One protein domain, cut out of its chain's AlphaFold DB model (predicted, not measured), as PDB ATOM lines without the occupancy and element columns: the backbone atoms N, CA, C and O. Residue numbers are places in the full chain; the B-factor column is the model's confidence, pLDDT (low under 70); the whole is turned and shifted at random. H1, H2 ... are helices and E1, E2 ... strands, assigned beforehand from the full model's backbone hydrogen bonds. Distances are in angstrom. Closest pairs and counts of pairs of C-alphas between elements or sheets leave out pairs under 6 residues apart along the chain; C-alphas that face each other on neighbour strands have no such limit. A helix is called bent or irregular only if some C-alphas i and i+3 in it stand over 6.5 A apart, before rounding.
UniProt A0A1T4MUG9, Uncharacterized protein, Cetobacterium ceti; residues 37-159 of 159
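This is residues 37 to 159 of the 159 residues of an uncharacterized protein of Cetobacterium ceti (UniProt A0A1T4MUG9). A long, barrel-like shell is built of a curled five-stranded sheet, E2, E4, E8, E7 and E6, with two small two-stranded sheets partly face to face with it, E1 with E3 and E5 with E9. The shell is only loosely closed, and the long bent strand E7 runs along its length while the very short H1 lies at one end. The printed part has 123 residues, with nine named strands and one named helix in the order E1 to E8, H1, E9. The largest sheet has the order E2, E4, E8, E7, E6, and all three sheets are antiparallel; the class is mostly strand. The whole is compact, with a radius of gyration of the C-alphas of 15.0 A, and elongated, with spans of 48 by 25 by 22 A.

E1, residues 38 to 44, and E3, residues 59 to 66, are antiparallel neighbours at 162 degrees, with N 60 and O 43 at 2.9 A, within hydrogen-bond range. E2, residues 51 to 53, is an edge strand of the largest sheet and antiparallel to E4, residues 72 to 80, with N 52 and O 78 at 2.9 A. The closest C-alphas of E3 and E4 are those of Phe 62 and Ile 73, 6.5 A apart. E4 is antiparallel to E8, residues 126 to 135, at 156 degrees, with N 75 and O 131 at 2.9 A. E5, residues 87 to 93, is antiparallel to E9, residues 153 to 158, at 154 degrees, with N 90 and O 155 at 2.9 A. Residues 92 to 93 of E5 also pair, antiparallel, with residues 96 to 97. E6, residues 100 to 105, is the other edge strand and forms a hairpin with E7, residues 108 to 123, with N 101 and O 112 at 2.9 A. E7 and E8 form a second hairpin, with N 130 and O 118 at 2.8 A. E6, E7 and E8 make a meander, each strand the antiparallel neighbour of the one before. The three sheets form a stack of sheets, face to face in turn: the largest faces E1 and E3 at 7.4 A, centre to centre of the facing parts, and E5 and E9 at 8.6 A. The closest C-alphas of E1 and E9, those of Glu 44 and Thr 153, are 5.4 A apart. H1, residues 137 to 140, only grazes the largest sheet; it is too short for any O i to N i+4 pair, and its one O i to N i+3 pair is within range.

E1 begins at C-alpha 38, (186.418, 160.553, 217.761), and is 19.6 A long from first to last C-alpha. E3 is 20.6 A long and E4 26.4 A. E7, the longest strand, spans 42.5 A from C-alpha 108, (187.643, 147.751, 211.424), to C-alpha 123, and bends by 52 degrees at residue 120. E8 is 29.5 A long. E9 ends at C-alpha 158, (182.960, 171.209, 182.520).

The C-alphas farthest apart are those of Lys 83 and Asp 142, at 47.7 A. The printed part has no cut and ends at the chain's last residue, 159. The link from H1 to E9, residues 141 to 152, is long. The mean pLDDT of the printed part is 70.3; 59 residues are under 70, among them residues 37 to 51 and 136 to 153.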
ATOM      1  N   ASN A  37     186.818 158.491 221.303       47.03
ATOM      2  CA  ASN A  37     185.426 158.596 220.851       47.03
ATOM      3  C   ASN A  37     185.260 159.282 219.489       47.03
ATOM      4  O   ASN A  37     184.137 159.630 219.120       47.03
ATOM      5  N   ASP A  38     186.358 159.502 218.767       51.28
ATOM      6  CA  ASP A  38     186.418 160.553 217.761       51.28
ATOM      7  C   ASP A  38     186.745 159.946 216.392       51.28
ATOM      8  O   ASP A  38     187.857 159.487 216.137       51.28
ATOM      9  N   ILE A  39     185.747 159.936 215.513       56.94
ATOM     10  CA  ILE A  39     185.882 159.575 214.100       56.94
ATOM     11  C   ILE A  39     186.135 160.870 213.314       56.94
ATOM     12  O   ILE A  39     185.424 161.847 213.534       56.94
ATOM     13  N   TYR A  40     187.089 160.874 212.383       59.47
ATOM     14  CA  TYR A  40     187.392 162.026 211.525       59.47
ATOM     15  C   TYR A  40     187.228 161.635 210.058       59.47
ATOM     16  O   TYR A  40     187.608 160.536 209.674       59.47
ATOM     17  N   VAL A  41     186.652 162.505 209.227       60.09
ATOM     18  CA  VAL A  41     186.535 162.251 207.782       60.09
ATOM     19  C   VAL A  41     186.997 163.475 207.012       60.09
ATOM     20  O   VAL A  41     186.480 164.575 207.210       60.09
ATOM     21  N   GLN A  42     187.948 163.251 206.110       62.03
ATOM     22  CA  GLN A  42     188.523 164.266 205.239       62.03
ATOM     23  C   GLN A  42     188.279 163.866 203.782       62.03
ATOM     24  O   GLN A  42     188.376 162.692 203.426       62.03
ATOM     25  N   LEU A  43     187.933 164.836 202.938       59.19
ATOM     26  CA  LEU A  43     187.911 164.651 201.485       59.19
ATOM     27  C   LEU A  43     189.081 165.423 200.895       59.19
ATOM     28  O   LEU A  43     189.235 166.606 201.197       59.19
ATOM     29  N   GLU A  44     189.859 164.760 200.050       59.06
ATOM     30  CA  GLU A  44     190.954 165.382 199.318       59.06
ATOM     31  C   GLU A  44     190.458 165.814 197.945       59.06
ATOM     32  O   GLU A  44     189.672 165.121 197.286       59.06
ATOM     33  N   VAL A  45     190.929 166.970 197.501       55.84
ATOM     34  CA  VAL A  45     190.509 167.533 196.237       55.84
ATOM     35  C   VAL A  45     191.712 167.745 195.312       55.84
ATOM     36  O   VAL A  45     192.482 168.678 195.504       55.84
ATOM     37  N   PRO A  46     191.929 166.879 194.309       51.69
ATOM     38  CA  PRO A  46     193.105 166.964 193.451       51.69
ATOM     39  C   PRO A  46     193.061 168.221 192.577       51.69
ATOM     40  O   PRO A  46     191.989 168.713 192.218       51.69
ATOM     41  N   GLU A  47     194.238 168.705 192.171       48.53
ATOM     42  CA  GLU A  47     194.392 169.866 191.287       48.53
ATOM     43  C   GLU A  47     193.852 169.599 189.867       48.53
ATOM     44  O   GLU A  47     194.580 169.304 188.921       48.53
ATOM     45  N   THR A  48     192.544 169.762 189.695       55.66
ATOM     46  CA  THR A  48     191.880 170.063 188.419       55.66
ATOM     47  C   THR A  48     190.751 171.042 188.714       55.66
ATOM     48  O   THR A  48     190.008 170.777 189.646       55.66
ATOM     49  N   LEU A  49     190.642 172.148 187.954       60.09
ATOM     50  CA  LEU A  49     189.752 173.296 188.239       60.09
ATOM     51  C   LEU A  49     189.753 173.662 189.733       60.09
ATOM     52  O   LEU A  49     188.934 173.143 190.468       60.09
ATOM     53  N   SER A  50     190.674 174.523 190.180       63.44
ATOM     54  CA  SER A  50     190.947 174.849 191.593       63.44
ATOM     55  C   SER A  50     189.724 174.768 192.519       63.44
ATOM     56  O   SER A  50     188.902 175.683 192.568       63.44
ATOM     57  N   LEU A  51     189.615 173.652 193.238       65.75
ATOM     58  CA  LEU A  51     188.566 173.391 194.211       65.75
ATOM     59  C   LEU A  51     189.091 173.771 195.596       65.75
ATOM     60  O   LEU A  51     190.046 173.171 196.077       65.75
ATOM     61  N   ARG A  52     188.482 174.761 196.245       71.50
ATOM     62  CA  ARG A  52     188.990 175.334 197.499       71.50
ATOM     63  C   ARG A  52     187.969 175.214 198.617       71.50
ATOM     64  O   ARG A  52     186.768 175.363 198.386       71.50
ATOM     65  N   THR A  53     188.419 174.979 199.846       68.56
ATOM     66  CA  THR A  53     187.544 175.046 201.023       68.56
ATOM     67  C   THR A  53     187.789 176.337 201.786       68.56
ATOM     68  O   THR A  53     188.771 177.047 201.570       68.56
ATOM     69  N   LYS A  54     186.857 176.704 202.666       59.88
ATOM     70  CA  LYS A  54     186.996 177.909 203.484       59.88
ATOM     71  C   LYS A  54     187.973 177.645 204.636       59.88
ATOM     72  O   LYS A  54     187.529 177.415 205.757       59.88
ATOM     73  N   GLY A  55     189.276 177.683 204.362       56.69
ATOM     74  CA  GLY A  55     190.326 177.633 205.388       56.69
ATOM     75  C   GLY A  55     191.492 176.684 205.117       56.69
ATOM     76  O   GLY A  55     192.531 176.887 205.730       56.69
ATOM     77  N   ASP A  56     191.349 175.725 204.199       57.53
ATOM     78  CA  ASP A  56     192.425 174.823 203.778       57.53
ATOM     79  C   ASP A  56     192.417 174.656 202.255       57.53
ATOM     80  O   ASP A  56     191.367 174.483 201.624       57.53
ATOM     81  N   ASP A  57     193.606 174.689 201.658       62.66
ATOM     82  CA  ASP A  57     193.766 174.400 200.241       62.66
ATOM     83  C   ASP A  57     193.522 172.896 200.043       62.66
ATOM     84  O   ASP A  57     194.319 172.054 200.451       62.66
ATOM     85  N   ASN A  58     192.390 172.566 199.414       63.88
ATOM     86  CA  ASN A  58     192.058 171.245 198.870       63.88
ATOM     87  C   ASN A  58     191.582 170.148 199.849       63.88
ATOM     88  O   ASN A  58     191.442 169.000 199.425       63.88
ATOM     89  N   ILE A  59     191.275 170.455 201.117       64.44
ATOM     90  CA  ILE A  59     190.711 169.469 202.066       64.44
ATOM     91  C   ILE A  59     189.354 169.928 202.608       64.44
ATOM     92  O   ILE A  59     189.242 171.009 203.187       64.44
ATOM     93  N   ILE A  60     188.314 169.090 202.468       70.75
ATOM     94  CA  ILE A  60     187.022 169.272 203.156       70.75
ATOM     95  C   ILE A  60     187.018 168.416 204.423       70.75
ATOM     96  O   ILE A  60     186.776 167.210 204.364       70.75
ATOM     97  N   ASP A  61     187.252 169.052 205.573       72.12
ATOM     98  CA  ASP A  61     187.188 168.394 206.879       72.12
ATOM     99  C   ASP A  61     185.762 168.423 207.453       72.12
ATOM    100  O   ASP A  61     185.198 169.487 207.756       72.12
ATOM    101  N   PHE A  62     185.163 167.245 207.622       70.81
ATOM    102  CA  PHE A  62     183.856 167.084 208.267       70.81
ATOM    103  C   PHE A  62     183.955 167.074 209.798       70.81
ATOM    104  O   PHE A  62     182.931 167.203 210.469       70.81
ATOM    105  N   GLY A  63     185.165 167.046 210.349       66.31
ATOM    106  CA  GLY A  63     185.436 167.110 211.775       66.31
ATOM    107  C   GLY A  63     185.055 165.829 212.510       66.31
ATOM    108  O   GLY A  63     184.987 164.741 211.937       66.31
ATOM    109  N   LYS A  64     184.820 165.983 213.815       65.75
ATOM    110  CA  LYS A  64     184.535 164.886 214.740       65.75
ATOM    111  C   LYS A  64     183.124 164.329 214.553       65.75
ATOM    112  O   LYS A  64     182.139 165.057 214.666       65.75
ATOM    113  N   ILE A  65     183.045 163.012 214.414       65.12
ATOM    114  CA  ILE A  65     181.813 162.229 214.357       65.12
ATOM    115  C   ILE A  65     181.651 161.420 215.651       65.12
ATOM    116  O   ILE A  65     182.606 160.810 216.141       65.12
ATOM    117  N   ILE A  66     180.434 161.409 216.206       61.81
ATOM    118  CA  ILE A  66     180.109 160.731 217.473       61.81
ATOM    119  C   ILE A  66     179.558 159.326 217.203       61.81
ATOM    120  O   ILE A  66     178.596 159.145 216.452       61.81
ATOM    121  N   LYS A  67     180.124 158.325 217.884       56.31
ATOM    122  CA  LYS A  67     179.692 156.924 217.800       56.31
ATOM    123  C   LYS A  67     178.194 156.746 218.094       56.31
ATOM    124  O   LYS A  67     177.675 157.292 219.065       56.31
ATOM    125  N   GLY A  68     177.523 155.911 217.293       56.81
ATOM    126  CA  GLY A  68     176.132 155.500 217.514       56.81
ATOM    127  C   GLY A  68     175.095 156.584 217.216       56.81
ATOM    128  O   GLY A  68     173.930 156.413 217.571       56.81
ATOM    129  N   SER A  69     175.512 157.684 216.586       62.22
ATOM    130  CA  SER A  69     174.620 158.757 216.167       62.22
ATOM    131  C   SER A  69     174.404 158.725 214.655       62.22
ATOM    132  O   SER A  69     175.349 158.564 213.882       62.22
ATOM    133  N   ASP A  70     173.151 158.894 214.236       66.38
ATOM    134  CA  ASP A  70     172.823 159.238 212.854       66.38
ATOM    135  C   ASP A  70     173.160 160.721 212.666       66.38
ATOM    136  O   ASP A  70     172.338 161.606 212.908       66.38
ATOM    137  N   GLN A  71     174.419 161.002 212.335       68.94
ATOM    138  CA  GLN A  71     174.895 162.359 212.093       68.94
ATOM    139  C   GLN A  71     174.847 162.705 210.605       68.94
ATOM    140  O   GLN A  71     175.271 161.936 209.738       68.94
ATOM    141  N   GLU A  72     174.347 163.908 210.333       77.31
ATOM    142  CA  GLU A  72     174.453 164.573 209.041       77.31
ATOM    143  C   GLU A  72     175.341 165.805 209.210       77.31
ATOM    144  O   GLU A  72     175.074 166.666 210.050       77.31
ATOM    145  N   ILE A  73     176.401 165.892 208.410       77.94
ATOM    146  CA  ILE A  73     177.337 167.018 208.433       77.94
ATOM    147  C   ILE A  73     177.376 167.616 207.030       77.94
ATOM    148  O   ILE A  73     177.571 166.910 206.043       77.94
ATOM    149  N   THR A  74     177.160 168.927 206.935       82.62
ATOM    150  CA  THR A  74     177.214 169.668 205.666       82.62
ATOM    151  C   THR A  74     178.406 170.615 205.678       82.62
ATOM    152  O   THR A  74     178.637 171.312 206.668       82.62
ATOM    153  N   LYS A  75     179.157 170.636 204.579       82.94
ATOM    154  CA  LYS A  75     180.299 171.526 204.364       82.94
ATOM    155  C   LYS A  75     180.180 172.193 203.000       82.94
ATOM    156  O   LYS A  75     179.634 171.604 202.069       82.94
ATOM    157  N   ASN A  76     180.699 173.411 202.895       84.25
ATOM    158  CA  ASN A  76     180.722 174.163 201.645       84.25
ATOM    159  C   ASN A  76     182.138 174.188 201.069       84.25
ATOM    160  O   ASN A  76     183.115 174.190 201.821       84.25
ATOM    161  N   PHE A  77     182.228 174.235 199.747       83.69
ATOM    162  CA  PHE A  77     183.472 174.396 199.003       83.69
ATOM    163  C   PHE A  77     183.218 175.192 197.719       83.69
ATOM    164  O   PHE A  77     182.078 175.327 197.267       83.69
ATOM    165  N   TYR A  78     184.289 175.720 197.147       82.44
ATOM    166  CA  TYR A  78     184.274 176.599 195.989       82.44
ATOM    167  C   TYR A  78     184.979 175.937 194.810       82.44
ATOM    168  O   TYR A  78     185.945 175.199 194.995       82.44
ATOM    169  N   VAL A  79     184.486 176.203 193.604       78.31
ATOM    170  CA  VAL A  79     185.151 175.863 192.341       78.31
ATOM    171  C   VAL A  79     185.492 177.159 191.626       78.31
ATOM    172  O   VAL A  79     184.593 177.940 191.294       78.31
ATOM    173  N   ASP A  80     186.776 177.375 191.371       75.75
ATOM    174  CA  ASP A  80     187.288 178.607 190.781       75.75
ATOM    175  C   ASP A  80     187.715 178.464 189.323       75.75
ATOM    176  O   ASP A  80     187.987 177.376 188.814       75.75
ATOM    177  N   GLY A  81     187.836 179.611 188.653       64.94
ATOM    178  CA  GLY A  81     188.408 179.689 187.308       64.94
ATOM    179  C   GLY A  81     187.411 179.365 186.197       64.94
ATOM    180  O   GLY A  81     187.817 179.100 185.066       64.94
ATOM    181  N   ILE A  82     186.107 179.410 186.493       67.00
ATOM    182  CA  ILE A  82     185.044 179.018 185.561       67.00
ATOM    183  C   ILE A  82     184.123 180.206 185.289       67.00
ATOM    184  O   ILE A  82     183.307 180.596 186.121       67.00
ATOM    185  N   LYS A  83     184.227 180.756 184.075       61.81
ATOM    186  CA  LYS A  83     183.378 181.867 183.612       61.81
ATOM    187  C   LYS A  83     182.000 181.386 183.158       61.81
ATOM    188  O   LYS A  83     180.983 181.945 183.554       61.81
ATOM    189  N   ASN A  84     181.957 180.313 182.369       65.12
ATOM    190  CA  ASN A  84     180.750 179.788 181.728       65.12
ATOM    191  C   ASN A  84     180.782 178.253 181.691       65.12
ATOM    192  O   ASN A  84     181.860 177.670 181.716       65.12
ATOM    193  N   GLY A  85     179.609 177.625 181.595       67.69
ATOM    194  CA  GLY A  85     179.464 176.167 181.550       67.69
ATOM    195  C   GLY A  85     178.730 175.606 182.764       67.69
ATOM    196  O   GLY A  85     178.606 176.273 183.800       67.69
ATOM    197  N   LYS A  86     178.200 174.395 182.602       74.62
ATOM    198  CA  LYS A  86     177.643 173.612 183.702       74.62
ATOM    199  C   LYS A  86     178.779 172.769 184.279       74.62
ATOM    200  O   LYS A  86     179.528 172.151 183.532       74.62
ATOM    201  N   ILE A  87     178.919 172.787 185.599       77.56
ATOM    202  CA  ILE A  87     179.911 171.969 186.292       77.56
ATOM    203  C   ILE A  87     179.204 170.714 186.776       77.56
ATOM    204  O   ILE A  87     178.188 170.803 187.472       77.56
ATOM    205  N   ASN A  88     179.753 169.556 186.433       78.50
ATOM    206  CA  ASN A  88     179.397 168.309 187.088       78.50
ATOM    207  C   ASN A  88     180.453 167.999 188.143       78.50
ATOM    208  O   ASN A  88     181.652 168.127 187.892       78.50
ATOM    209  N   ILE A  89     179.989 167.625 189.333       79.38
ATOM    210  CA  ILE A  89     180.852 167.200 190.429       79.38
ATOM    211  C   ILE A  89     180.565 165.739 190.702       79.38
ATOM    212  O   ILE A  89     179.446 165.359 191.050       79.38
ATOM    213  N   GLU A  90     181.606 164.947 190.543       82.00
ATOM    214  CA  GLU A  90     181.591 163.510 190.711       82.00
ATOM    215  C   GLU A  90     182.473 163.121 191.887       82.00
ATOM    216  O   GLU A  90     183.408 163.825 192.287       82.00
ATOM    217  N   THR A  91     182.158 161.969 192.448       81.06
ATOM    218  CA  THR A  91     182.749 161.467 193.673       81.06
ATOM    219  C   THR A  91     183.438 160.141 193.399       81.06
ATOM    220  O   THR A  91     182.809 159.245 192.844       81.06
ATOM    221  N   TYR A  92     184.706 159.992 193.781       75.88
ATOM    222  CA  TYR A  92     185.493 158.791 193.495       75.88
ATOM    223  C   TYR A  92     186.100 158.189 194.768       75.88
ATOM    224  O   TYR A  92     186.658 158.896 195.608       75.88
ATOM    225  N   TYR A  93     186.045 156.860 194.866       75.69
ATOM    226  CA  TYR A  93     186.718 156.057 195.887       75.69
ATOM    227  C   TYR A  93     187.556 154.972 195.202       75.69
ATOM    228  O   TYR A  93     187.039 154.214 194.380       75.69
ATOM    229  N   ASN A  94     188.858 154.912 195.502       76.25
ATOM    230  CA  ASN A  94     189.818 154.006 194.852       76.25
ATOM    231  C   ASN A  94     189.764 154.050 193.309       76.25
ATOM    232  O   ASN A  94     189.849 153.022 192.638       76.25
ATOM    233  N   GLY A  95     189.589 155.250 192.744       75.62
ATOM    234  CA  GLY A  95     189.540 155.472 191.294       75.62
ATOM    235  C   GLY A  95     188.219 155.100 190.614       75.62
ATOM    236  O   GLY A  95     188.121 155.217 189.395       75.62
ATOM    237  N   VAL A  96     187.197 154.687 191.370       78.94
ATOM    238  CA  VAL A  96     185.867 154.336 190.849       78.94
ATOM    239  C   VAL A  96     184.838 155.349 191.337       78.94
ATOM    240  O   VAL A  96     184.855 155.719 192.512       78.94
ATOM    241  N   GLU A  97     183.938 155.785 190.453       82.94
ATOM    242  CA  GLU A  97     182.827 156.659 190.836       82.94
ATOM    243  C   GLU A  97     181.983 155.974 191.925       82.94
ATOM    244  O   GLU A  97     181.489 154.857 191.757       82.94
ATOM    245  N   SER A  98     181.861 156.619 193.080       82.44
ATOM    246  CA  SER A  98     181.209 156.067 194.261       82.44
ATOM    247  C   SER A  98     180.646 157.182 195.125       82.44
ATOM    248  O   SER A  98     181.287 158.209 195.312       82.44
ATOM    249  N   LYS A  99     179.471 156.955 195.720       83.50
ATOM    250  CA  LYS A  99     178.912 157.793 196.799       83.50
ATOM    251  C   LYS A  99     179.228 157.255 198.193       83.50
ATOM    252  O   LYS A  99     178.796 157.827 199.189       83.50
ATOM    253  N   TYR A 100     179.939 156.135 198.262       82.00
ATOM    254  CA  TYR A 100     180.334 155.490 199.502       82.00
ATOM    255  C   TYR A 100     181.839 155.618 199.686       82.00
ATOM    256  O   TYR A 100     182.610 155.301 198.777       82.00
ATOM    257  N   LEU A 101     182.230 156.042 200.879       76.62
ATOM    258  CA  LEU A 101     183.599 156.020 201.363       76.62
ATOM    259  C   LEU A 101     183.711 154.904 202.399       76.62
ATOM    260  O   LEU A 101     182.962 154.900 203.373       76.62
ATOM    261  N   GLU A 102     184.635 153.969 202.206       76.44
ATOM    262  CA  GLU A 102     185.029 153.056 203.277       76.44
ATOM    263  C   GLU A 102     186.143 153.715 204.090       76.44
ATOM    264  O   GLU A 102     187.213 154.028 203.564       76.44
ATOM    265  N   VAL A 103     185.873 153.935 205.372       72.62
ATOM    266  CA  VAL A 103     186.843 154.453 206.339       72.62
ATOM    267  C   VAL A 103     187.296 153.313 207.247       72.62
ATOM    268  O   VAL A 103     186.522 152.391 207.534       72.62
ATOM    269  N   SER A 104     188.557 153.337 207.683       69.06
ATOM    270  CA  SER A 104     189.147 152.184 208.374       69.06
ATOM    271  C   SER A 104     190.050 152.543 209.556       69.06
ATOM    272  O   SER A 104     190.700 153.585 209.555       69.06
ATOM    273  N   ASN A 105     190.086 151.657 210.557       65.75
ATOM    274  CA  ASN A 105     190.971 151.707 211.724       65.75
ATOM    275  C   ASN A 105     191.351 150.285 212.164       65.75
ATOM    276  O   ASN A 105     190.475 149.520 212.570       65.75
ATOM    277  N   GLN A 106     192.645 149.937 212.117       61.09
ATOM    278  CA  GLN A 106     193.191 148.691 212.688       61.09
ATOM    279  C   GLN A 106     192.329 147.442 212.385       61.09
ATOM    280  O   GLN A 106     192.035 146.648 213.275       61.09
ATOM    281  N   ASN A 107     191.917 147.276 211.121       69.25
ATOM    282  CA  ASN A 107     191.060 146.199 210.580       69.25
ATOM    283  C   ASN A 107     189.538 146.373 210.708       69.25
ATOM    284  O   ASN A 107     188.796 145.604 210.101       69.25
ATOM    285  N   ASN A 108     189.058 147.390 211.416       67.56
ATOM    286  CA  ASN A 108     187.643 147.751 211.424       67.56
ATOM    287  C   ASN A 108     187.361 148.697 210.265       67.56
ATOM    288  O   ASN A 108     188.122 149.633 210.023       67.56
ATOM    289  N   LYS A 109     186.273 148.442 209.549       73.69
ATOM    290  CA  LYS A 109     185.860 149.203 208.373       73.69
ATOM    291  C   LYS A 109     184.396 149.566 208.516       73.69
ATOM    292  O   LYS A 109     183.611 148.739 208.976       73.69
ATOM    293  N   PHE A 110     184.032 150.765 208.091       73.25
ATOM    294  CA  PHE A 110     182.630 151.133 207.940       73.25
ATOM    295  C   PHE A 110     182.430 152.058 206.756       73.25
ATOM    296  O   PHE A 110     183.385 152.666 206.261       73.25
ATOM    297  N   LYS A 111     181.186 152.144 206.285       74.25
ATOM    298  CA  LYS A 111     180.853 152.966 205.131       74.25
ATOM    299  C   LYS A 111     180.212 154.271 205.566       74.25
ATOM    300  O   LYS A 111     179.309 154.321 206.399       74.25
ATOM    301  N   VAL A 112     180.667 155.338 204.937       75.38
ATOM    302  CA  VAL A 112     180.082 156.668 205.018       75.38
ATOM    303  C   VAL A 112     179.430 156.977 203.678       75.38
ATOM    304  O   VAL A 112     179.990 156.659 202.627       75.38
ATOM    305  N   TYR A 113     178.244 157.582 203.704       81.06
ATOM    306  CA  TYR A 113     177.493 157.927 202.504       81.06
ATOM    307  C   TYR A 113     177.562 159.431 202.231       81.06
ATOM    308  O   TYR A 113     177.256 160.250 203.096       81.06
ATOM    309  N   ILE A 114     177.926 159.804 201.008       80.19
ATOM    310  CA  ILE A 114     177.814 161.179 200.523       80.19
ATOM    311  C   ILE A 114     176.445 161.328 199.874       80.19
ATOM    312  O   ILE A 114     176.182 160.820 198.784       80.19
ATOM    313  N   GLU A 115     175.553 162.018 200.578       76.19
ATOM    314  CA  GLU A 115     174.144 162.091 200.206       76.19
ATOM    315  C   GLU A 115     173.909 163.070 199.061       76.19
ATOM    316  O   GLU A 115     173.124 162.788 198.151       76.19
ATOM    317  N   LYS A 116     174.575 164.228 199.098       76.19
ATOM    318  CA  LYS A 116     174.279 165.307 198.159       76.19
ATOM    319  C   LYS A 116     175.470 166.225 197.937       76.19
ATOM    320  O   LYS A 116     176.095 166.654 198.900       76.19
ATOM    321  N   ILE A 117     175.688 166.587 196.675       82.19
ATOM    322  CA  ILE A 117     176.463 167.756 196.255       82.19
ATOM    323  C   ILE A 117     175.499 168.653 195.478       82.19
ATOM    324  O   ILE A 117     174.795 168.173 194.589       82.19
ATOM    325  N   GLN A 118     175.398 169.928 195.843       84.94
ATOM    326  CA  GLN A 118     174.501 170.883 195.181       84.94
ATOM    327  C   GLN A 118     175.172 172.247 195.050       84.94
ATOM    328  O   GLN A 118     175.827 172.688 195.989       84.94
ATOM    329  N   GLU A 119     174.985 172.909 193.909       86.25
ATOM    330  CA  GLU A 119     175.330 174.325 193.760       86.25
ATOM    331  C   GLU A 119     174.384 175.141 194.641       86.25
ATOM    332  O   GLU A 119     173.167 174.938 194.601       86.25
ATOM    333  N   ILE A 120     174.935 176.037 195.452       88.62
ATOM    334  CA  ILE A 120     174.155 176.924 196.321       88.62
ATOM    335  C   ILE A 120     174.317 178.392 195.943       88.62
ATOM    336  O   ILE A 120     173.421 179.185 196.231       88.62
ATOM    337  N   ASN A 121     175.419 178.761 195.285       84.31
ATOM    338  CA  ASN A 121     175.640 180.127 194.833       84.31
ATOM    339  C   ASN A 121     176.499 180.190 193.564       84.31
ATOM    340  O   ASN A 121     177.371 179.350 193.329       84.31
ATOM    341  N   LYS A 122     176.272 181.241 192.773       82.12
ATOM    342  CA  LYS A 122     176.968 181.524 191.521       82.12
ATOM    343  C   LYS A 122     177.495 182.956 191.524       82.12
ATOM    344  O   LYS A 122     176.720 183.909 191.476       82.12
ATOM    345  N   ILE A 123     178.817 183.087 191.507       78.50
ATOM    346  CA  ILE A 123     179.543 184.358 191.403       78.50
ATOM    347  C   ILE A 123     180.304 184.355 190.065       78.50
ATOM    348  O   ILE A 123     180.559 183.303 189.488       78.50
ATOM    349  N   GLU A 124     180.615 185.524 189.501       75.00
ATOM    350  CA  GLU A 124     181.097 185.683 188.116       75.00
ATOM    351  C   GLU A 124     182.201 184.689 187.687       75.00
ATOM    352  O   GLU A 124     182.144 184.168 186.576       75.00
ATOM    353  N   ASN A 125     183.145 184.361 188.577       76.62
ATOM    354  CA  ASN A 125     184.254 183.430 188.310       76.62
ATOM    355  C   ASN A 125     184.354 182.267 189.316       76.62
ATOM    356  O   ASN A 125     185.365 181.565 189.336       76.62
ATOM    357  N   GLU A 126     183.329 182.082 190.148       81.94
ATOM    358  CA  GLU A 126     183.322 181.118 191.250       81.94
ATOM    359  C   GLU A 126     181.936 180.468 191.374       81.94
ATOM    360  O   GLU A 126     180.891 181.070 191.081       81.94
ATOM    361  N   ARG A 127     181.907 179.207 191.786       83.44
ATOM    362  CA  ARG A 127     180.675 178.493 192.130       83.44
ATOM    363  C   ARG A 127     180.829 177.896 193.516       83.44
ATOM    364  O   ARG A 127     181.817 177.217 193.777       83.44
ATOM    365  N   GLU A 128     179.851 178.132 194.380       86.69
ATOM    366  CA  GLU A 128     179.820 177.540 195.714       86.69
ATOM    367  C   GLU A 128     178.912 176.316 195.704       86.69
ATOM    368  O   GLU A 128     177.755 176.380 195.268       86.69
ATOM    369  N   TYR A 129     179.425 175.213 196.234       85.75
ATOM    370  CA  TYR A 129     178.704 173.963 196.394       85.75
ATOM    371  C   TYR A 129     178.631 173.581 197.866       85.75
ATOM    372  O   TYR A 129     179.556 173.825 198.638       85.75
ATOM    373  N   SER A 130     177.541 172.921 198.250       85.50
ATOM    374  CA  SER A 130     177.439 172.236 199.537       85.50
ATOM    375  C   SER A 130     177.495 170.731 199.329       85.50
ATOM    376  O   SER A 130     176.730 170.198 198.518       85.50
ATOM    377  N   ILE A 131     178.337 170.057 200.103       83.44
ATOM    378  CA  ILE A 131     178.417 168.604 200.201       83.44
ATOM    379  C   ILE A 131     177.886 168.144 201.558       83.44
ATOM    380  O   ILE A 131     178.206 168.722 202.599       83.44
ATOM    381  N   ARG A 132     177.060 167.098 201.550       83.06
ATOM    382  CA  ARG A 132     176.520 166.481 202.759       83.06
ATOM    383  C   ARG A 132     177.026 165.059 202.921       83.06
ATOM    384  O   ARG A 132     176.845 164.219 202.039       83.06
ATOM    385  N   LEU A 133     177.565 164.802 204.101       80.69
ATOM    386  CA  LEU A 133     177.973 163.499 204.584       80.69
ATOM    387  C   LEU A 133     176.915 162.971 205.556       80.69
ATOM    388  O   LEU A 133     176.493 163.681 206.471       80.69
ATOM    389  N   LYS A 134     176.494 161.726 205.343       77.12
ATOM    390  CA  LYS A 134     175.540 160.995 206.173       77.12
ATOM    391  C   LYS A 134     176.161 159.688 206.633       77.12
ATOM    392  O   LYS A 134     176.648 158.888 205.831       77.12
ATOM    393  N   ILE A 135     176.120 159.467 207.936       70.50
ATOM    394  CA  ILE A 135     176.609 158.235 208.547       70.50
ATOM    395  C   ILE A 135     175.437 157.279 208.730       70.50
ATOM    396  O   ILE A 135     174.368 157.675 209.187       70.50
ATOM    397  N   LEU A 136     175.632 156.017 208.359       68.31
ATOM    398  CA  LEU A 136     174.609 154.985 208.492       68.31
ATOM    399  C   LEU A 136     174.727 154.353 209.886       68.31
ATOM    400  O   LEU A 136     175.575 153.492 210.124       68.31
ATOM    401  N   GLY A 137     173.902 154.800 210.836       54.38
ATOM    402  CA  GLY A 137     174.090 154.513 212.260       54.38
ATOM    403  C   GLY A 137     174.059 153.038 212.654       54.38
ATOM    404  O   GLY A 137     174.692 152.681 213.647       54.38
ATOM    405  N   SER A 138     173.412 152.151 211.887       56.38
ATOM    406  CA  SER A 138     173.442 150.702 212.153       56.38
ATOM    407  C   SER A 138     174.843 150.103 212.043       56.38
ATOM    408  O   SER A 138     175.151 149.183 212.789       56.38
ATOM    409  N   GLU A 139     175.702 150.640 211.172       62.56
ATOM    410  CA  GLU A 139     177.082 150.163 211.004       62.56
ATOM    411  C   GLU A 139     178.026 150.718 212.085       62.56
ATOM    412  O   GLU A 139     179.100 150.171 212.304       62.56
ATOM    413  N   THR A 140     177.629 151.778 212.805       62.84
ATOM    414  CA  THR A 140     178.508 152.465 213.774       62.84
ATOM    415  C   THR A 140     178.413 151.973 215.214       62.84
ATOM    416  O   THR A 140     179.302 152.260 216.021       62.84
ATOM    417  N   LYS A 141     177.345 151.253 215.574       63.25
ATOM    418  CA  LYS A 141     177.100 150.823 216.964       63.25
ATOM    419  C   LYS A 141     178.184 149.875 217.482       63.25
ATOM    420  O   LYS A 141     178.607 150.006 218.633       63.25
ATOM    421  N   ASP A 142     178.698 149.020 216.604       65.12
ATOM    422  CA  ASP A 142     179.655 147.962 216.951       65.12
ATOM    423  C   ASP A 142     181.117 148.352 216.700       65.12
ATOM    424  O   ASP A 142     182.029 147.582 216.990       65.12
ATOM    425  N   LEU A 143     181.369 149.568 216.210       61.06
ATOM    426  CA  LEU A 143     182.725 150.006 215.911       61.06
ATOM    427  C   LEU A 143     183.505 150.322 217.186       61.06
ATOM    428  O   LEU A 143     182.994 151.029 218.066       61.06
ATOM    429  N   PRO A 144     184.756 149.852 217.308       60.88
ATOM    430  CA  PRO A 144     185.608 150.279 218.395       60.88
ATOM    431  C   PRO A 144     185.913 151.771 218.278       60.88
ATOM    432  O   PRO A 144     186.060 152.338 217.193       60.88
ATOM    433  N   SER A 145     186.016 152.383 219.445       59.00
ATOM    434  CA  SER A 145     186.565 153.709 219.667       59.00
ATOM    435  C   SER A 145     187.932 153.875 218.980       59.00
ATOM    436  O   SER A 145     188.823 153.055 219.190       59.00
ATOM    437  N   GLY A 146     188.114 154.929 218.179       53.78
ATOM    438  CA  GLY A 146     189.409 155.304 217.605       53.78
ATOM    439  C   GLY A 146     189.298 156.181 216.356       53.78
ATOM    440  O   GLY A 146     188.199 156.428 215.869       53.78
ATOM    441  N   LYS A 147     190.448 156.632 215.838       56.22
ATOM    442  CA  LYS A 147     190.534 157.426 214.606       56.22
ATOM    443  C   LYS A 147     190.365 156.513 213.392       56.22
ATOM    444  O   LYS A 147     191.082 155.525 213.273       56.22
ATOM    445  N   TYR A 148     189.433 156.853 212.511       60.28
ATOM    446  CA  TYR A 148     189.244 156.180 211.230       60.28
ATOM    447  C   TYR A 148     189.664 157.141 210.140       60.28
ATOM    448  O   TYR A 148     189.172 158.261 210.120       60.28
ATOM    449  N   ASP A 149     190.553 156.706 209.258       58.69
ATOM    450  CA  ASP A 149     190.985 157.515 208.126       58.69
ATOM    451  C   ASP A 149     190.325 156.980 206.847       58.69
ATOM    452  O   ASP A 149     190.099 155.771 206.683       58.69
ATOM    453  N   GLY A 150     190.002 157.888 205.932       57.72
ATOM    454  CA  GLY A 150     189.545 157.562 204.590       57.72
ATOM    455  C   GLY A 150     189.815 158.723 203.651       57.72
ATOM    456  O   GLY A 150     189.690 159.877 204.050       57.72
ATOM    457  N   ILE A 151     190.203 158.397 202.421       64.25
ATOM    458  CA  ILE A 151     190.459 159.371 201.362       64.25
ATOM    459  C   ILE A 151     189.379 159.207 200.311       64.25
ATOM    460  O   ILE A 151     189.035 158.096 199.893       64.25
ATOM    461  N   PHE A 152     188.853 160.338 199.882       68.81
ATOM    462  CA  PHE A 152     187.810 160.408 198.890       68.81
ATOM    463  C   PHE A 152     188.065 161.607 198.000       68.81
ATOM    464  O   PHE A 152     188.416 162.675 198.500       68.81
ATOM    465  N   THR A 153     187.877 161.421 196.703       69.19
ATOM    466  CA  THR A 153     188.284 162.395 195.698       69.19
ATOM    467  C   THR A 153     187.054 163.046 195.084       69.19
ATOM    468  O   THR A 153     186.157 162.353 194.595       69.19
ATOM    469  N   LEU A 154     187.016 164.379 195.081       72.88
ATOM    470  CA  LEU A 154     186.041 165.142 194.300       72.88
ATOM    471  C   LEU A 154     186.636 165.513 192.946       72.88
ATOM    472  O   LEU A 154     187.743 166.042 192.875       72.88
ATOM    473  N   ARG A 155     185.890 165.266 191.869       74.88
ATOM    474  CA  ARG A 155     186.277 165.667 190.517       74.88
ATOM    475  C   ARG A 155     185.246 166.628 189.953       74.88
ATOM    476  O   ARG A 155     184.065 166.298 189.906       74.88
ATOM    477  N   ALA A 156     185.704 167.789 189.494       74.00
ATOM    478  CA  ALA A 156     184.883 168.732 188.747       74.00
ATOM    479  C   ALA A 156     185.173 168.615 187.243       74.00
ATOM    480  O   ALA A 156     186.332 168.634 186.820       74.00
ATOM    481  N   THR A 157     184.125 168.520 186.427       73.50
ATOM    482  CA  THR A 157     184.215 168.547 184.960       73.50
ATOM    483  C   THR A 157     183.310 169.631 184.385       73.50
ATOM    484  O   THR A 157     182.234 169.904 184.916       73.50
ATOM    485  N   LEU A 158     183.756 170.256 183.293       74.94
ATOM    486  CA  LEU A 158     182.960 171.209 182.520       74.94
ATOM    487  C   LEU A 158     182.221 170.467 181.405       74.94
ATOM    488  O   LEU A 158     182.872 169.797 180.603       74.94
ATOM    489  N   ASP A 159     180.895 170.612 181.378       70.19
ATOM    490  CA  ASP A 159     180.032 170.209 180.255       70.19
ATOM    491  C   ASP A 159     180.054 171.238 179.116       70.19
ATOM    492  O   ASP A 159     179.981 172.461 179.409       70.19
TER     493      ASP A 159